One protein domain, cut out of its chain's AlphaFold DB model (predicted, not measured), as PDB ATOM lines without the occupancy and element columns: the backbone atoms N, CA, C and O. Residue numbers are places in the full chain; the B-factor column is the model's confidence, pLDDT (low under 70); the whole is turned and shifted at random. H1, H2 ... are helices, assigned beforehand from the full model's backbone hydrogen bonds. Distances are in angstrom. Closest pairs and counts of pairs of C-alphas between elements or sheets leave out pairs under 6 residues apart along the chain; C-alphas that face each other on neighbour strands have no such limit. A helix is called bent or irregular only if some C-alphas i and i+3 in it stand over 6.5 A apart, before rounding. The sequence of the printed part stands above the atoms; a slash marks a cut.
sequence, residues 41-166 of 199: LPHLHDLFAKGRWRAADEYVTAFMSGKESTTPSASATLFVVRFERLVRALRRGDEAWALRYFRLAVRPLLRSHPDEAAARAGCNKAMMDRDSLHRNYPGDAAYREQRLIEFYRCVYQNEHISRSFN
ATOM      1  N   LEU A  41     -24.762 -25.760  -1.458       89.75
ATOM      2  CA  LEU A  41     -26.009 -24.985  -1.431       89.75
ATOM      3  C   LEU A  41     -26.448 -24.496  -2.826       89.75
ATOM      4  O   LEU A  41     -27.629 -24.647  -3.134       89.75
ATOM      5  N   PRO A  42     -25.564 -23.975  -3.706       90.25
ATOM      6  CA  PRO A  42     -25.923 -23.706  -5.101       90.25
ATOM      7  C   PRO A  42     -26.521 -24.910  -5.843       90.25
ATOM      8  O   PRO A  42     -27.490 -24.750  -6.588       90.25
ATOM      9  N   HIS A  43     -25.997 -26.118  -5.628       91.62
ATOM     10  CA  HIS A  43     -26.591 -27.325  -6.203       91.62
ATOM     11  C   HIS A  43     -28.005 -27.576  -5.662       91.62
ATOM     12  O   HIS A  43     -28.932 -27.819  -6.437       91.62
ATOM     13  N   LEU A  44     -28.198 -27.468  -4.345       92.75
ATOM     14  CA  LEU A  44     -29.515 -27.623  -3.723       92.75
ATOM     15  C   LEU A  44     -30.519 -26.569  -4.189       92.75
ATOM     16  O   LEU A  44     -31.664 -26.917  -4.473       92.75
ATOM     17  N   HIS A  45     -30.087 -25.318  -4.343       93.44
ATOM     18  CA  HIS A  45     -30.890 -24.254  -4.941       93.44
ATOM     19  C   HIS A  45     -31.450 -24.686  -6.300       93.44
ATOM     20  O   HIS A  45     -32.651 -24.581  -6.544       93.44
ATOM     21  N   ASP A  46     -30.588 -25.201  -7.181       93.81
ATOM     22  CA  ASP A  46     -30.985 -25.667  -8.511       93.81
ATOM     23  C   ASP A  46     -31.989 -26.828  -8.441       93.81
ATOM     24  O   ASP A  46     -32.989 -26.842  -9.166       93.81
ATOM     25  N   LEU A  47     -31.775 -27.781  -7.528       95.38
ATOM     26  CA  LEU A  47     -32.701 -28.894  -7.318       95.38
ATOM     27  C   LEU A  47     -34.081 -28.412  -6.851       95.38
ATOM     28  O   LEU A  47     -35.089 -28.892  -7.372       95.38
ATOM     29  N   PHE A  48     -34.145 -27.456  -5.922       93.88
ATOM     30  CA  PHE A  48     -35.402 -26.869  -5.450       93.88
ATOM     31  C   PHE A  48     -36.098 -26.075  -6.555       93.88
ATOM     32  O   PHE A  48     -37.277 -26.306  -6.827       93.88
ATOM     33  N   ALA A  49     -35.365 -25.206  -7.256       91.62
ATOM     34  CA  ALA A  49     -35.898 -24.390  -8.344       91.62
ATOM     35  C   ALA A  49     -36.533 -25.250  -9.450       91.62
ATOM     36  O   ALA A  49     -37.619 -24.931  -9.945       91.62
ATOM     37  N   LYS A  50     -35.906 -26.391  -9.771       93.56
ATOM     38  CA  LYS A  50     -36.387 -27.384 -10.749       93.56
ATOM     39  C   LYS A  50     -37.390 -28.391 -10.181       93.56
ATOM     40  O   LYS A  50     -37.831 -29.281 -10.904       93.56
ATOM     41  N   GLY A  51     -37.723 -28.312  -8.895       92.56
ATOM     42  CA  GLY A  51     -38.639 -29.238  -8.237       92.56
ATOM     43  C   GLY A  51     -38.149 -30.694  -8.189       92.56
ATOM     44  O   GLY A  51     -38.954 -31.625  -8.194       92.56
ATOM     45  N   ARG A  52     -36.832 -30.923  -8.147       95.06
ATOM     46  CA  ARG A  52     -36.195 -32.251  -8.089       95.06
ATOM     47  C   ARG A  52     -36.063 -32.759  -6.645       95.06
ATOM     48  O   ARG A  52     -34.975 -33.086  -6.181       95.06
ATOM     49  N   TRP A  53     -37.190 -32.875  -5.944       94.06
ATOM     50  CA  TRP A  53     -37.256 -33.177  -4.499       94.06
ATOM     51  C   TRP A  53     -36.675 -34.524  -4.095       94.06
ATOM     52  O   TRP A  53     -36.084 -34.639  -3.030       94.06
ATOM     53  N   ARG A  54     -36.801 -35.542  -4.955       94.69
ATOM     54  CA  ARG A  54     -36.156 -36.839  -4.722       94.69
ATOM     55  C   ARG A  54     -34.635 -36.697  -4.661       94.69
ATOM     56  O   ARG A  54     -34.025 -37.191  -3.723       94.69
ATOM     57  N   ALA A  55     -34.049 -36.014  -5.643       95.44
ATOM     58  CA  ALA A  55     -32.608 -35.792  -5.687       95.44
ATOM     59  C   ALA A  55     -32.147 -34.905  -4.521       95.44
ATOM     60  O   ALA A  55     -31.114 -35.184  -3.925       95.44
ATOM     61  N   ALA A  56     -32.938 -33.888  -4.159       95.62
ATOM     62  CA  ALA A  56     -32.650 -33.032  -3.010       95.62
ATOM     63  C   ALA A  56     -32.639 -33.827  -1.693       95.62
ATOM     64  O   ALA A  56     -31.662 -33.756  -0.958       95.62
ATOM     65  N   ASP A  57     -33.671 -34.631  -1.423       94.94
ATOM     66  CA  ASP A  57     -33.736 -35.496  -0.235       94.94
ATOM     67  C   ASP A  57     -32.558 -36.480  -0.174       94.94
ATOM     68  O   ASP A  57     -31.895 -36.596   0.856       94.94
ATOM     69  N   GLU A  58     -32.244 -37.150  -1.287       93.69
ATOM     70  CA  GLU A  58     -31.113 -38.080  -1.358       93.69
ATOM     71  C   GLU A  58     -29.762 -37.386  -1.122       93.69
ATOM     72  O   GLU A  58     -28.891 -37.966  -0.472       93.69
ATOM     73  N   TYR A  59     -29.577 -36.168  -1.638       93.62
ATOM     74  CA  TYR A  59     -28.354 -35.392  -1.436       93.62
ATOM     75  C   TYR A  59     -28.240 -34.922   0.016       93.62
ATOM     76  O   TYR A  59     -27.254 -35.235   0.672       93.62
ATOM     77  N   VAL A  60     -29.271 -34.267   0.563       91.88
ATOM     78  CA  VAL A  60     -29.277 -33.767   1.950       91.88
ATOM     79  C   VAL A  60     -29.101 -34.903   2.960       91.88
ATOM     80  O   VAL A  60     -28.318 -34.782   3.902       91.88
ATOM     81  N   THR A  61     -29.783 -36.032   2.749       90.75
ATOM     82  CA  THR A  61     -29.691 -37.196   3.641       90.75
ATOM     83  C   THR A  61     -28.261 -37.730   3.750       90.75
ATOM     84  O   THR A  61     -27.880 -38.195   4.823       90.75
ATOM     85  N   ALA A  62     -27.438 -37.634   2.701       89.56
ATOM     86  CA  ALA A  62     -26.051 -38.093   2.767       89.56
ATOM     87  C   ALA A  62     -25.228 -37.333   3.824       89.56
ATOM     88  O   ALA A  62     -24.421 -37.946   4.522       89.56
ATOM     89  N   PHE A  63     -25.499 -36.038   4.002       86.38
ATOM     90  CA  PHE A  63     -24.797 -35.171   4.956       86.38
ATOM     91  C   PHE A  63     -25.412 -35.165   6.355       86.38
ATOM     92  O   PHE A  63     -24.742 -34.793   7.306       86.38
ATOM     93  N   MET A  64     -26.676 -35.568   6.491       84.25
ATOM     94  CA  MET A  64     -27.416 -35.512   7.759       84.25
ATOM     95  C   MET A  64     -27.811 -36.900   8.284       84.25
ATOM     96  O   MET A  64     -28.738 -37.013   9.081       84.25
ATOM     97  N   SER A  65     -27.168 -37.972   7.812       71.56
ATOM     98  CA  SER A  65     -27.438 -39.348   8.257       71.56
ATOM     99  C   SER A  65     -26.588 -39.750   9.468       71.56
ATOM    100  O   SER A  65     -25.455 -39.301   9.625       71.56
ATOM    101  N   GLY A  66     -27.107 -40.656  10.301       72.19
ATOM    102  CA  GLY A  66     -26.402 -41.195  11.471       72.19
ATOM    103  C   GLY A  66     -26.850 -40.551  12.785       72.19
ATOM    104  O   GLY A  66     -27.990 -40.116  12.902       72.19
ATOM    105  N   LYS A  67     -25.963 -40.494  13.789       61.84
ATOM    106  CA  LYS A  67     -26.291 -39.970  15.133       61.84
ATOM    107  C   LYS A  67     -26.724 -38.497  15.134       61.84
ATOM    108  O   LYS A  67     -27.403 -38.069  16.055       61.84
ATOM    109  N   GLU A  68     -26.358 -37.740  14.105       63.94
ATOM    110  CA  GLU A  68     -26.676 -36.313  13.985       63.94
ATOM    111  C   GLU A  68     -28.084 -36.058  13.427       63.94
ATOM    112  O   GLU A  68     -28.629 -34.967  13.609       63.94
ATOM    113  N   SER A  69     -28.718 -37.069  12.811       65.81
ATOM    114  CA  SER A  69     -30.050 -36.938  12.204       65.81
ATOM    115  C   SER A  69     -31.162 -36.706  13.224       65.81
ATOM    116  O   SER A  69     -32.275 -36.364  12.841       65.81
ATOM    117  N   THR A  70     -30.890 -36.958  14.505       72.12
ATOM    118  CA  THR A  70     -31.850 -36.828  15.608       72.12
ATOM    119  C   THR A  70     -31.765 -35.482  16.315       72.12
ATOM    120  O   THR A  70     -32.602 -35.206  17.175       72.12
ATOM    121  N   THR A  71     -30.796 -34.628  15.960       86.56
ATOM    122  CA  THR A  71     -30.753 -33.259  16.485       86.56
ATOM    123  C   THR A  71     -31.952 -32.465  15.958       86.56
ATOM    124  O   THR A  71     -32.404 -32.718  14.831       86.56
ATOM    125  N   PRO A  72     -32.477 -31.490  16.721       88.62
ATOM    126  CA  PRO A  72     -33.625 -30.722  16.257       88.62
ATOM    127  C   PRO A  72     -33.388 -29.952  14.961       88.62
ATOM    128  O   PRO A  72     -34.248 -29.928  14.082       88.62
ATOM    129  N   SER A  73     -32.194 -29.392  14.788       86.69
ATOM    130  CA  SER A  73     -31.831 -28.642  13.585       86.69
ATOM    131  C   SER A  73     -31.653 -29.539  12.351       86.69
ATOM    132  O   SER A  73     -32.128 -29.188  11.265       86.69
ATOM    133  N   ALA A  74     -31.051 -30.728  12.490       88.38
ATOM    134  CA  ALA A  74     -30.992 -31.702  11.396       88.38
ATOM    135  C   ALA A  74     -32.383 -32.244  11.050       88.38
ATOM    136  O   ALA A  74     -32.728 -32.342   9.872       88.38
ATOM    137  N   SER A  75     -33.203 -32.519  12.066       91.31
ATOM    138  CA  SER A  75     -34.574 -33.002  11.885       91.31
ATOM    139  C   SER A  75     -35.437 -31.986  11.146       91.31
ATOM    140  O   SER A  75     -36.114 -32.359  10.192       91.31
ATOM    141  N   ALA A  76     -35.358 -30.703  11.514       92.12
ATOM    142  CA  ALA A  76     -36.036 -29.618  10.805       92.12
ATOM    143  C   ALA A  76     -35.582 -29.511   9.344       92.12
ATOM    144  O   ALA A  76     -36.402 -29.434   8.431       92.12
ATOM    145  N   THR A  77     -34.272 -29.579   9.102       91.81
ATOM    146  CA  THR A  77     -33.733 -29.438   7.744       91.81
ATOM    147  C   THR A  77     -34.139 -30.604   6.839       91.81
ATOM    148  O   THR A  77     -34.580 -30.393   5.707       91.81
ATOM    149  N   LEU A  78     -34.042 -31.840   7.342       93.38
ATOM    150  CA  LEU A  78     -34.521 -33.028   6.635       93.38
ATOM    151  C   LEU A  78     -36.038 -32.991   6.441       93.38
ATOM    152  O   LEU A  78     -36.529 -33.415   5.395       93.38
ATOM    153  N   PHE A  79     -36.789 -32.477   7.415       95.12
ATOM    154  CA  PHE A  79     -38.242 -32.425   7.332       95.12
ATOM    155  C   PHE A  79     -38.711 -31.629   6.113       95.12
ATOM    156  O   PHE A  79     -39.554 -32.137   5.381       95.12
ATOM    157  N   VAL A  80     -38.116 -30.467   5.817       94.75
ATOM    158  CA  VAL A  80     -38.509 -29.640   4.659       94.75
ATOM    159  C   VAL A  80     -38.455 -30.435   3.347       94.75
ATOM    160  O   VAL A  80     -39.449 -30.517   2.625       94.75
ATOM    161  N   VAL A  81     -37.326 -31.083   3.041       95.38
ATOM    162  CA  VAL A  81     -37.174 -31.851   1.787       95.38
ATOM    163  C   VAL A  81     -38.036 -33.112   1.756       95.38
ATOM    164  O   VAL A  81     -38.615 -33.441   0.714       95.38
ATOM    165  N   ARG A  82     -38.159 -33.821   2.882       96.12
ATOM    166  CA  ARG A  82     -38.933 -35.067   2.946       96.12
ATOM    167  C   ARG A  82     -40.436 -34.822   2.926       96.12
ATOM    168  O   ARG A  82     -41.160 -35.562   2.264       96.12
ATOM    169  N   PHE A  83     -40.906 -33.766   3.583       95.94
ATOM    170  CA  PHE A  83     -42.298 -33.335   3.522       95.94
ATOM    171  C   PHE A  83     -42.695 -32.986   2.084       95.94
ATOM    172  O   PHE A  83     -43.691 -33.487   1.568       95.94
ATOM    173  N   GLU A  84     -41.858 -32.229   1.377       94.94
ATOM    174  CA  GLU A  84     -42.088 -31.877  -0.025       94.94
ATOM    175  C   GLU A  84     -42.111 -33.099  -0.959       94.94
ATOM    176  O   GLU A  84     -42.900 -33.169  -1.912       94.94
ATOM    177  N   ARG A  85     -41.262 -34.095  -0.689       95.12
ATOM    178  CA  ARG A  85     -41.277 -35.370  -1.414       95.12
ATOM    179  C   ARG A  85     -42.549 -36.174  -1.126       95.12
ATOM    180  O   ARG A  85     -43.129 -36.721  -2.065       95.12
ATOM    181  N   LEU A  86     -42.999 -36.206   0.131       95.81
ATOM    182  CA  LEU A  86     -44.249 -36.841   0.557       95.81
ATOM    183  C   LEU A  86     -45.463 -36.206  -0.136       95.81
ATOM    184  O   LEU A  86     -46.215 -36.908  -0.808       95.81
ATOM    185  N   VAL A  87     -45.610 -34.881  -0.045       94.56
ATOM    186  CA  VAL A  87     -46.711 -34.119  -0.661       94.56
ATOM    187  C   VAL A  87     -46.822 -34.411  -2.157       94.56
ATOM    188  O   VAL A  87     -47.917 -34.586  -2.684       94.56
ATOM    189  N   ARG A  88     -45.696 -34.527  -2.870       92.31
ATOM    190  CA  ARG A  88     -45.710 -34.837  -4.310       92.31
ATOM    191  C   ARG A  88     -46.034 -36.282  -4.642       92.31
ATOM    192  O   ARG A  88     -46.499 -36.540  -5.750       92.31
ATOM    193  N   ALA A  89     -45.750 -37.227  -3.756       93.56
ATOM    194  CA  ALA A  89     -46.241 -38.587  -3.933       93.56
ATOM    195  C   ALA A  89     -47.763 -38.632  -3.763       93.56
ATOM    196  O   ALA A  89     -48.449 -39.122  -4.656       93.56
ATOM    197  N   LEU A  90     -48.284 -37.984  -2.714       94.31
ATOM    198  CA  LEU A  90     -49.725 -37.861  -2.471       94.31
ATOM    199  C   LEU A  90     -50.450 -37.180  -3.644       94.31
ATOM    200  O   LEU A  90     -51.433 -37.705  -4.153       94.31
ATOM    201  N   ARG A  91     -49.913 -36.070  -4.170       91.56
ATOM    202  CA  ARG A  91     -50.485 -35.374  -5.342       91.56
ATOM    203  C   ARG A  91     -50.513 -36.215  -6.619       91.56
ATOM    204  O   ARG A  91     -51.350 -35.972  -7.480       91.56
ATOM    205  N   ARG A  92     -49.595 -37.174  -6.766       91.75
ATOM    206  CA  ARG A  92     -49.571 -38.109  -7.903       91.75
ATOM    207  C   ARG A  92     -50.505 -39.306  -7.707       91.75
ATOM    208  O   ARG A  92     -50.613 -40.118  -8.615       91.75
ATOM    209  N   GLY A  93     -51.168 -39.412  -6.553       92.56
ATOM    210  CA  GLY A  93     -52.007 -40.556  -6.195       92.56
ATOM    211  C   GLY A  93     -51.216 -41.790  -5.752       92.56
ATOM    212  O   GLY A  93     -51.792 -42.866  -5.645       92.56
ATOM    213  N   ASP A  94     -49.913 -41.662  -5.483       94.62
ATOM    214  CA  ASP A  94     -49.063 -42.776  -5.047       94.62
ATOM    215  C   ASP A  94     -49.124 -42.943  -3.518       94.62
ATOM    216  O   ASP A  94     -48.160 -42.706  -2.782       94.62
ATOM    217  N   GLU A  95     -50.318 -43.267  -3.021       92.56
ATOM    218  CA  GLU A  95     -50.641 -43.283  -1.590       92.56
ATOM    219  C   GLU A  95     -49.887 -44.379  -0.834       92.56
ATOM    220  O   GLU A  95     -49.339 -44.134   0.242       92.56
ATOM    221  N   ALA A  96     -49.786 -45.577  -1.415       95.56
ATOM    222  CA  ALA A  96     -49.067 -46.690  -0.804       95.56
ATOM    223  C   ALA A  96     -47.585 -46.345  -0.582       95.56
ATOM    224  O   ALA A  96     -47.039 -46.563   0.509       95.56
ATOM    225  N   TRP A  97     -46.937 -45.747  -1.590       96.38
ATOM    226  CA  TRP A  97     -45.566 -45.273  -1.451       96.38
ATOM    227  C   TRP A  97     -45.477 -44.122  -0.451       96.38
ATOM    228  O   TRP A  97     -44.596 -44.141   0.410       96.38
ATOM    229  N   ALA A  98     -46.391 -43.149  -0.513       95.94
ATOM    230  CA  ALA A  98     -46.414 -41.995   0.379       95.94
ATOM    231  C   ALA A  98     -46.542 -42.406   1.852       95.94
ATOM    232  O   ALA A  98     -45.762 -41.946   2.683       95.94
ATOM    233  N   LEU A  99     -47.447 -43.327   2.182       95.62
ATOM    234  CA  LEU A  99     -47.634 -43.844   3.540       95.62
ATOM    235  C   LEU A  99     -46.417 -44.637   4.023       95.62
ATOM    236  O   LEU A  99     -46.002 -44.520   5.180       95.62
ATOM    237  N   ARG A 100     -45.806 -45.446   3.149       97.25
ATOM    238  CA  ARG A 100     -44.553 -46.142   3.468       97.25
ATOM    239  C   ARG A 100     -43.425 -45.142   3.727       97.25
ATOM    240  O   ARG A 100     -42.730 -45.257   4.734       97.25
ATOM    241  N   TYR A 101     -43.271 -44.152   2.857       96.25
ATOM    242  CA  TYR A 101     -42.249 -43.119   2.971       96.25
ATOM    243  C   TYR A 101     -42.462 -42.241   4.211       96.25
ATOM    244  O   TYR A 101     -41.511 -41.981   4.944       96.25
ATOM    245  N   PHE A 102     -43.706 -41.866   4.523       96.44
ATOM    246  CA  PHE A 102     -44.048 -41.154   5.750       96.44
ATOM    247  C   PHE A 102     -43.590 -41.937   6.982       96.44
ATOM    248  O   PHE A 102     -42.853 -41.398   7.807       96.44
ATOM    249  N   ARG A 103     -43.959 -43.221   7.085       95.94
ATOM    250  CA  ARG A 103     -43.597 -44.066   8.233       95.94
ATOM    251  C   ARG A 103     -42.087 -44.208   8.414       95.94
ATOM    252  O   ARG A 103     -41.621 -44.139   9.546       95.94
ATOM    253  N   LEU A 104     -41.349 -44.408   7.322       94.31
ATOM    254  CA  LEU A 104     -39.918 -44.718   7.368       94.31
ATOM    255  C   LEU A 104     -39.020 -43.477   7.428       94.31
ATOM    256  O   LEU A 104     -37.961 -43.529   8.043       94.31
ATOM    257  N   ALA A 105     -39.416 -42.378   6.783       93.12
ATOM    258  CA  ALA A 105     -38.522 -41.249   6.531       93.12
ATOM    259  C   ALA A 105     -38.997 -39.921   7.137       93.12
ATOM    260  O   ALA A 105     -38.150 -39.095   7.475       93.12
ATOM    261  N   VAL A 106     -40.308 -39.701   7.292       95.00
ATOM    262  CA  VAL A 106     -40.857 -38.421   7.792       95.00
ATOM    263  C   VAL A 106     -41.201 -38.503   9.276       95.00
ATOM    264  O   VAL A 106     -40.739 -37.686  10.066       95.00
ATOM    265  N   ARG A 107     -41.966 -39.521   9.684       94.19
ATOM    266  CA  ARG A 107     -42.433 -39.715  11.064       94.19
ATOM    267  C   ARG A 107     -41.299 -39.738  12.101       94.19
ATOM    268  O   ARG A 107     -41.508 -39.152  13.163       94.19
ATOM    269  N   PRO A 108     -40.124 -40.353  11.850       92.19
ATOM    270  CA  PRO A 108     -39.020 -40.309  12.810       92.19
ATOM    271  C   PRO A 108     -38.511 -38.890  13.087       92.19
ATOM    272  O   PRO A 108     -38.106 -38.610  14.208       92.19
ATOM    273  N   LEU A 109     -38.578 -37.991  12.098       92.25
ATOM    274  CA  LEU A 109     -38.097 -36.613  12.230       92.25
ATOM    275  C   LEU A 109     -39.015 -35.755  13.100       92.25
ATOM    276  O   LEU A 109     -38.543 -34.816  13.727       92.25
ATOM    277  N   LEU A 110     -40.312 -36.081  13.157       92.88
ATOM    278  CA  LEU A 110     -41.297 -35.291  13.902       92.88
ATOM    279  C   LEU A 110     -40.963 -35.203  15.393       92.88
ATOM    280  O   LEU A 110     -41.089 -34.133  15.966       92.88
ATOM    281  N   ARG A 111     -40.487 -36.302  15.993       89.31
ATOM    282  CA  ARG A 111     -40.184 -36.381  17.436       89.31
ATOM    283  C   ARG A 111     -39.069 -35.436  17.876       89.31
ATOM    284  O   ARG A 111     -39.039 -35.005  19.017       89.31
ATOM    285  N   SER A 112     -38.129 -35.179  16.976       89.94
ATOM    286  CA  SER A 112     -37.004 -34.284  17.223       89.94
ATOM    287  C   SER A 112     -37.240 -32.903  16.617       89.94
ATOM    288  O   SER A 112     -36.402 -32.027  16.778       89.94
ATOM    289  N   HIS A 113     -38.340 -32.682  15.894       92.06
ATOM    290  CA  HIS A 113     -38.596 -31.412  15.228       92.06
ATOM    291  C   HIS A 113     -38.797 -30.297  16.273       92.06
ATOM    292  O   HIS A 113     -39.545 -30.503  17.228       92.06
ATOM    293  N   PRO A 114     -38.183 -29.108  16.106       91.50
ATOM    294  CA  PRO A 114     -38.276 -28.019  17.085       91.50
ATOM    295  C   PRO A 114     -39.712 -27.523  17.299       91.50
ATOM    296  O   PRO A 114     -40.039 -27.024  18.369       91.50
ATOM    297  N   ASP A 115     -40.567 -27.685  16.290       94.06
ATOM    298  CA  ASP A 115     -42.011 -27.469  16.378       94.06
ATOM    299  C   ASP A 115     -42.740 -28.739  15.917       94.06
ATOM    300  O   ASP A 115     -43.165 -28.860  14.763       94.06
ATOM    301  N   GLU A 116     -42.765 -29.762  16.777       94.31
ATOM    302  CA  GLU A 116     -43.402 -31.048  16.464       94.31
ATOM    303  C   GLU A 116     -44.892 -30.873  16.131       94.31
ATOM    304  O   GLU A 116     -45.395 -31.508  15.198       94.31
ATOM    305  N   ALA A 117     -45.598 -30.016  16.873       95.25
ATOM    306  CA  ALA A 117     -47.036 -29.824  16.730       95.25
ATOM    307  C   ALA A 117     -47.393 -29.289  15.336       95.25
ATOM    308  O   ALA A 117     -48.235 -29.885  14.653       95.25
ATOM    309  N   ALA A 118     -46.713 -28.236  14.868       94.38
ATOM    310  CA  ALA A 118     -46.950 -27.687  13.535       94.38
ATOM    311  C   ALA A 118     -46.544 -28.668  12.424       94.38
ATOM    312  O   ALA A 118     -47.292 -28.855  11.459       94.38
ATOM    313  N   ALA A 119     -45.399 -29.348  12.564       94.38
ATOM    314  CA  ALA A 119     -44.931 -30.322  11.574       94.38
ATOM    315  C   ALA A 119     -45.896 -31.514  11.435       94.38
ATOM    316  O   ALA A 119     -46.221 -31.953  10.324       94.38
ATOM    317  N   ARG A 120     -46.413 -32.010  12.564       95.75
ATOM    318  CA  ARG A 120     -47.413 -33.081  12.612       95.75
ATOM    319  C   ARG A 120     -48.747 -32.631  12.024       95.75
ATOM    320  O   ARG A 120     -49.320 -33.366  11.221       95.75
ATOM    321  N   ALA A 121     -49.215 -31.431  12.368       93.75
ATOM    322  CA  ALA A 121     -50.429 -30.858  11.793       93.75
ATOM    323  C   ALA A 121     -50.314 -30.715  10.267       93.75
ATOM    324  O   ALA A 121     -51.234 -31.095   9.546       93.75
ATOM    325  N   GLY A 122     -49.159 -30.261   9.764       92.88
ATOM    326  CA  GLY A 122     -48.873 -30.180   8.330       92.88
ATOM    327  C   GLY A 122     -48.929 -31.539   7.626       92.88
ATOM    328  O   GLY A 122     -49.556 -31.658   6.574       92.88
ATOM    329  N   CYS A 123     -48.343 -32.584   8.224       94.31
ATOM    330  CA  CYS A 123     -48.433 -33.951   7.693       94.31
ATOM    331  C   CYS A 123     -49.873 -34.465   7.672       94.31
ATOM    332  O   CYS A 123     -50.314 -34.994   6.655       94.31
ATOM    333  N   ASN A 124     -50.613 -34.294   8.768       93.38
ATOM    334  CA  ASN A 124     -52.004 -34.734   8.857       93.38
ATOM    335  C   ASN A 124     -52.876 -34.019   7.822       93.38
ATOM    336  O   ASN A 124     -53.621 -34.674   7.102       93.38
ATOM    337  N   LYS A 125     -52.725 -32.696   7.686       91.81
ATOM    338  CA  LYS A 125     -53.440 -31.902   6.681       91.81
ATOM    339  C   LYS A 125     -53.163 -32.409   5.264       91.81
ATOM    340  O   LYS A 125     -54.096 -32.593   4.493       91.81
ATOM    341  N   ALA A 126     -51.898 -32.684   4.940       92.06
ATOM    342  CA  ALA A 126     -51.520 -33.213   3.633       92.06
ATOM    343  C   ALA A 126     -52.075 -34.626   3.366       92.06
ATOM    344  O   ALA A 126     -52.420 -34.938   2.231       92.06
ATOM    345  N   MET A 127     -52.152 -35.484   4.387       90.62
ATOM    346  CA  MET A 127     -52.639 -36.860   4.234       90.62
ATOM    347  C   MET A 127     -54.167 -36.968   4.164       90.62
ATOM    348  O   MET A 127     -54.659 -37.895   3.533       90.62
ATOM    349  N   MET A 128     -54.908 -36.063   4.812       87.81
ATOM    350  CA  MET A 128     -56.365 -36.185   4.971       87.81
ATOM    351  C   MET A 128     -57.177 -35.431   3.914       87.81
ATOM    352  O   MET A 128     -58.321 -35.792   3.666       87.81
ATOM    353  N   ASP A 129     -56.616 -34.392   3.289       86.94
ATOM    354  CA  ASP A 129     -57.356 -33.536   2.357       86.94
ATOM    355  C   ASP A 129     -56.602 -33.387   1.030       86.94
ATOM    356  O   ASP A 129     -55.736 -32.517   0.860       86.94
ATOM    357  N   ARG A 130     -56.952 -34.262   0.078       80.62
ATOM    358  CA  ARG A 130     -56.345 -34.327  -1.257       80.62
ATOM    359  C   ARG A 130     -56.618 -33.071  -2.078       80.62
ATOM    360  O   ARG A 130     -55.709 -32.582  -2.752       80.62
ATOM    361  N   ASP A 131     -57.814 -32.504  -1.977       83.44
ATOM    362  CA  ASP A 131     -58.168 -31.277  -2.695       83.44
ATOM    363  C   ASP A 131     -57.354 -30.090  -2.180       83.44
ATOM    364  O   ASP A 131     -56.912 -29.217  -2.937       83.44
ATOM    365  N   SER A 132     -57.063 -30.080  -0.881       85.00
ATOM    366  CA  SER A 132     -56.211 -29.065  -0.285       85.00
ATOM    367  C   SER A 132     -54.746 -29.178  -0.677       85.00
ATOM    368  O   SER A 132     -54.034 -28.182  -0.553       85.00
ATOM    369  N   LEU A 133     -54.280 -30.325  -1.187       87.12
ATOM    370  CA  LEU A 133     -52.895 -30.460  -1.634       87.12
ATOM    371  C   LEU A 133     -52.583 -29.517  -2.794       87.12
ATOM    372  O   LEU A 133     -51.504 -28.930  -2.841       87.12
ATOM    373  N   HIS A 134     -53.530 -29.355  -3.717       84.50
ATOM    374  CA  HIS A 134     -53.368 -28.458  -4.856       84.50
ATOM    375  C   HIS A 134     -53.468 -26.988  -4.442       84.50
ATOM    376  O   HIS A 134     -52.720 -26.168  -4.969       84.50
ATOM    377  N   ARG A 135     -54.338 -26.672  -3.472       85.31
ATOM    378  CA  ARG A 135     -54.537 -25.302  -2.967       85.31
ATOM    379  C   ARG A 135     -53.401 -24.824  -2.061       85.31
ATOM    380  O   ARG A 135     -52.916 -23.713  -2.218       85.31
ATOM    381  N   ASN A 136     -52.983 -25.652  -1.107       84.25
ATOM    382  CA  ASN A 136     -52.041 -25.261  -0.052       84.25
ATOM    383  C   ASN A 136     -50.579 -25.520  -0.409       84.25
ATOM    384  O   ASN A 136     -49.691 -24.921   0.196       84.25
ATOM    385  N   TYR A 137     -50.318 -26.429  -1.351       85.19
ATOM    386  CA  TYR A 137     -48.964 -26.798  -1.756       85.19
ATOM    387  C   TYR A 137     -48.817 -26.696  -3.276       85.19
ATOM    388  O   TYR A 137     -48.579 -27.711  -3.958       85.19
ATOM    389  N   PRO A 138     -49.010 -25.484  -3.836       81.75
ATOM    390  CA  PRO A 138     -48.993 -25.299  -5.271       81.75
ATOM    391  C   PRO A 138     -47.615 -25.670  -5.826       81.75
ATOM    392  O   PRO A 138     -46.570 -25.493  -5.212       81.75
ATOM    393  N   GLY A 139     -47.602 -26.308  -6.995       81.88
ATOM    394  CA  GLY A 139     -46.363 -26.819  -7.592       81.88
ATOM    395  C   GLY A 139     -45.512 -25.746  -8.271       81.88
ATOM    396  O   GLY A 139     -44.600 -26.115  -9.005       81.88
ATOM    397  N   ASP A 140     -45.835 -24.467  -8.095       89.38
ATOM    398  CA  ASP A 140     -45.301 -23.337  -8.856       89.38
ATOM    399  C   ASP A 140     -43.945 -22.831  -8.342       89.38
ATOM    400  O   ASP A 140     -43.383 -23.353  -7.382       89.38
ATOM    401  N   ALA A 141     -43.369 -21.848  -9.037       91.38
ATOM    402  CA  ALA A 141     -42.054 -21.310  -8.703       91.38
ATOM    403  C   ALA A 141     -42.023 -20.595  -7.340       91.38
ATOM    404  O   ALA A 141     -41.075 -20.807  -6.585       91.38
ATOM    405  N   ALA A 142     -43.060 -19.819  -7.008       91.06
ATOM    406  CA  ALA A 142     -43.125 -19.039  -5.773       91.06
ATOM    407  C   ALA A 142     -43.148 -19.948  -4.537       91.06
ATOM    408  O   ALA A 142     -42.423 -19.731  -3.567       91.06
ATOM    409  N   TYR A 143     -43.911 -21.038  -4.599       92.06
ATOM    410  CA  TYR A 143     -43.943 -22.029  -3.533       92.06
ATOM    411  C   TYR A 143     -42.603 -22.752  -3.361       92.06
ATOM    412  O   TYR A 143     -42.137 -22.966  -2.237       92.06
ATOM    413  N   ARG A 144     -41.939 -23.115  -4.469       93.12
ATOM    414  CA  ARG A 144     -40.608 -23.743  -4.409       93.12
ATOM    415  C   ARG A 144     -39.573 -22.802  -3.790       93.12
ATOM    416  O   ARG A 144     -38.738 -23.263  -3.014       93.12
ATOM    417  N   GLU A 145     -39.652 -21.507  -4.085       90.44
ATOM    418  CA  GLU A 145     -38.807 -20.480  -3.474       90.44
ATOM    419  C   GLU A 145     -39.072 -20.341  -1.968       90.44
ATOM    420  O   GLU A 145     -38.130 -20.354  -1.175       90.44
ATOM    421  N   GLN A 146     -40.337 -20.324  -1.538       92.50
ATOM    422  CA  GLN A 146     -40.687 -20.292  -0.115       92.50
ATOM    423  C   GLN A 146     -40.099 -21.491   0.648       92.50
ATOM    424  O   GLN A 146     -39.533 -21.328   1.733       92.50
ATOM    425  N   ARG A 147     -40.178 -22.693   0.065       93.38
ATOM    426  CA  ARG A 147     -39.590 -23.906   0.657       93.38
ATOM    427  C   ARG A 147     -38.074 -23.876   0.688       93.38
ATOM    428  O   ARG A 147     -37.478 -24.376   1.637       93.38
ATOM    429  N   LEU A 148     -37.443 -23.270  -0.311       91.38
ATOM    430  CA  LEU A 148     -36.001 -23.064  -0.316       91.38
ATOM    431  C   LEU A 148     -35.558 -22.100   0.797       91.38
ATOM    432  O   LEU A 148     -34.579 -22.374   1.490       91.38
ATOM    433  N   ILE A 149     -36.289 -21.001   1.011       90.94
ATOM    434  CA  ILE A 149     -36.032 -20.056   2.109       90.94
ATOM    435  C   ILE A 149     -36.165 -20.761   3.463       90.94
ATOM    436  O   ILE A 149     -35.315 -20.602   4.343       90.94
ATOM    437  N   GLU A 150     -37.215 -21.563   3.632       92.12
ATOM    438  CA  GLU A 150     -37.405 -22.374   4.832       92.12
ATOM    439  C   GLU A 150     -36.256 -23.363   5.043       92.12
ATOM    440  O   GLU A 150     -35.689 -23.400   6.134       92.12
ATOM    441  N   PHE A 151     -35.854 -24.085   3.994       92.50
ATOM    442  CA  PHE A 151     -34.720 -25.001   4.033       92.50
ATOM    443  C   PHE A 151     -33.431 -24.299   4.475       92.50
ATOM    444  O   PHE A 151     -32.767 -24.766   5.399       92.50
ATOM    445  N   TYR A 152     -33.085 -23.157   3.871       89.81
ATOM    446  CA  TYR A 152     -31.872 -22.428   4.246       89.81
ATOM    447  C   TYR A 152     -31.900 -21.938   5.685       89.81
ATOM    448  O   TYR A 152     -30.893 -22.045   6.381       89.81
ATOM    449  N   ARG A 153     -33.046 -21.453   6.161       89.56
ATOM    450  CA  ARG A 153     -33.206 -21.075   7.567       89.56
ATOM    451  C   ARG A 153     -32.881 -22.247   8.499       89.56
ATOM    452  O   ARG A 153     -32.133 -22.044   9.451       89.56
ATOM    453  N   CYS A 154     -33.362 -23.455   8.201       89.69
ATOM    454  CA  CYS A 154     -33.029 -24.648   8.984       89.69
ATOM    455  C   CYS A 154     -31.540 -25.021   8.881       89.69
ATOM    456  O   CYS A 154     -30.919 -25.321   9.899       89.69
ATOM    457  N   VAL A 155     -30.945 -24.932   7.684       87.00
ATOM    458  CA  VAL A 155     -29.511 -25.194   7.464       87.00
ATOM    459  C   VAL A 155     -28.636 -24.270   8.309       87.00
ATOM    460  O   VAL A 155     -27.730 -24.749   8.981       87.00
ATOM    461  N   TYR A 156     -28.899 -22.961   8.316       84.12
ATOM    462  CA  TYR A 156     -28.081 -22.006   9.074       84.12
ATOM    463  C   TYR A 156     -28.231 -22.156  10.593       84.12
ATOM    464  O   TYR A 156     -27.304 -21.838  11.336       84.12
ATOM    465  N   GLN A 157     -29.368 -22.678  11.056       83.25
ATOM    466  CA  GLN A 157     -29.596 -23.044  12.458       83.25
ATOM    467  C   GLN A 157     -28.968 -24.398  12.832       83.25
ATOM    468  O   GLN A 157     -28.946 -24.765  14.006       83.25
ATOM    469  N   ASN A 158     -28.454 -25.159  11.861       79.00
ATOM    470  CA  ASN A 158     -27.793 -26.431  12.103       79.00
ATOM    471  C   ASN A 158     -26.295 -26.227  12.338       79.00
ATOM    472  O   ASN A 158     -25.516 -26.101  11.395       79.00
ATOM    473  N   GLU A 159     -25.883 -26.226  13.607       71.62
ATOM    474  CA  GLU A 159     -24.485 -26.016  13.991       71.62
ATOM    475  C   GLU A 159     -23.500 -26.993  13.337       71.62
ATOM    476  O   GLU A 159     -22.400 -26.579  12.979       71.62
ATOM    477  N   HIS A 160     -23.874 -28.261  13.132       68.38
ATOM    478  CA  HIS A 160     -22.986 -29.263  12.525       68.38
ATOM    479  C   HIS A 160     -22.648 -28.905  11.073       68.38
ATOM    480  O   HIS A 160     -21.505 -29.013  10.616       68.38
ATOM    481  N   ILE A 161     -23.641 -28.389  10.355       70.94
ATOM    482  CA  ILE A 161     -23.490 -27.975   8.964       70.94
ATOM    483  C   ILE A 161     -22.836 -26.592   8.882       70.94
ATOM    484  O   ILE A 161     -21.940 -26.386   8.067       70.94
ATOM    485  N   SER A 162     -23.206 -25.669   9.770       61.00
ATOM    486  CA  SER A 162     -22.586 -24.345   9.886       61.00
ATOM    487  C   SER A 162     -21.093 -24.419  10.222       61.00
ATOM    488  O   SER A 162     -20.303 -23.680   9.635       61.00
ATOM    489  N   ARG A 163     -20.661 -25.354  11.080       57.47
ATOM    490  CA  ARG A 163     -19.230 -25.614  11.339       57.47
ATOM    491  C   ARG A 163     -18.520 -26.163  10.101       57.47
ATOM    492  O   ARG A 163     -17.453 -25.670   9.757       57.47
ATOM    493  N   SER A 164     -19.168 -27.068   9.366       55.84
ATOM    494  CA  SER A 164     -18.658 -27.579   8.084       55.84
ATOM    495  C   SER A 164     -18.524 -26.486   7.008       55.84
ATOM    496  O   SER A 164     -17.739 -26.633   6.077       55.84
ATOM    497  N   PHE A 165     -19.266 -25.376   7.116       53.50
ATOM    498  CA  PHE A 165     -19.076 -24.196   6.265       53.50
ATOM    499  C   PHE A 165     -17.927 -23.294   6.733       53.50
ATOM    500  O   PHE A 165     -17.279 -22.673   5.886       53.50
ATOM    501  N   ASN A 166     -17.656 -23.241   8.039       40.88
ATOM    502  CA  ASN A 166     -16.628 -22.375   8.619       40.88
ATOM    503  C   ASN A 166     -15.193 -22.844   8.358       40.88
ATOM    504  O   ASN A 166     -14.339 -21.998   8.113       40.88
TER     505      ASN A 166
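Overview. This is residues 41 to 166 of the 199 residues of the protein "LisH domain-containing protein" of Triticum aestivum (UniProt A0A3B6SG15). One long helix, H4, runs through the core, and H2, H5, H6 and H8 pack round it, each lined up with it at a shallow tilt. H1 packs between H2 and H8 on the side away from H4, H7 packs steeply on one end of H4, and H9 turns off about perpendicularly at the end of H8. The printed part has 126 residues with nine named helices, H1 to H9 in chain order, and no named strand; the class is all helix. It is compact, with a radius of gyration of the C-alphas of 13.8 A and spans of 44 by 29 by 22 A.

Along the chain. H1 is residues 41 to 49, from C-alpha 41 at (-26.009, -24.985, -1.431), 12.1 A long from first to last C-alpha. H2 is residues 53 to 63, 15.8 A. H3, residues 67 to 70, measures 6.4 A between its end C-alphas and is neither bent nor irregular, but only just. H4, residues 72 to 91, is the longest helix by residues; it measures 27.8 A, begins at C-alpha 72 (-33.625, -30.722, 16.257) and has a kink of 30 degrees near residue 79. H5, residues 95 to 110, 19.8 A, has a kink of 42 degrees near residue 102 and is only just irregular, with C-alphas 104 and 107 being 6.7 A apart. H6 is residues 116 to 128, 18.1 A; H7 is residues 130 to 136, 10.1 A; H8 is residues 141 to 156, 22.6 A. H9, residues 159 to 166, 10.2 A, ends at C-alpha 166 (-16.628, -22.375, 8.619).

Arrangement. H4 is the hub, touching five helices. H4 and H5 form a helical hairpin, opposite ways at a shallow tilt of 12 degrees; their closest C-alphas, of Ser 75 and Leu 109, are 5.1 A apart. With residues 83 to 90 alone H4 touches H6, the same way at 7 degrees, closest at the C-alphas of Val 87 and Ala 126, 6.5 A. H4, H5 and H6 make an up and down bundle, each helix running against the one before it, although H5 and H6 only just touch, with 3 pairs of C-alphas within 8 A, and only at the corner, where the closest C-alphas, of Leu 110 and Glu 116, are 5.4 A apart. H2 touches H4, opposite ways at 22 degrees, with the closest C-alphas, of Asp 57 and Val 81, 5.4 A apart. H8 touches H4, also opposite ways at 22 degrees, with the closest C-alphas, of Thr 77 and Cys 154, 5.0 A apart. H1 touches H8, closest at the C-alphas of Phe 48 and Arg 144, 6.2 A, and forms a helical hairpin with H2, where the C-alphas of Leu 47 and Ala 56 come closest, at 6.0 A; H1 and H4 are apart. H7 touches H4 at a steep tilt of 58 degrees, closest at the C-alphas of Arg 91 and Leu 133, 6.6 A. H9 and H8 are about perpendicular, at 89 degrees, and only just touch, only at the corner, with 3 pairs of C-alphas within 8 A; the closest are those of Tyr 156 and Ser 162, 6.0 A. H3 touches no helix but is near H4 and H5. Every O i to N i+4 pair is within hydrogen-bond range in H1, H6, H8 and H9; the counts are 5 of 7 in H2, 15 of 16 in H4, 8 of 12 in H5 and 1 of 3 in H7, which has 3 of 4 O i to N i+3 pairs within range, while H3 is too short for an O i to N i+4 pair.

Size, cuts and confidence. The two C-alphas farthest apart, of Asp 131 and Asn 166, are 44.0 A from each other. The printed part has no cut, and the eight links between its helices are tight. The mean pLDDT of the printed part is 88.5; residues 67 to 69, residue 160 and residues 162 to 166 are under 70.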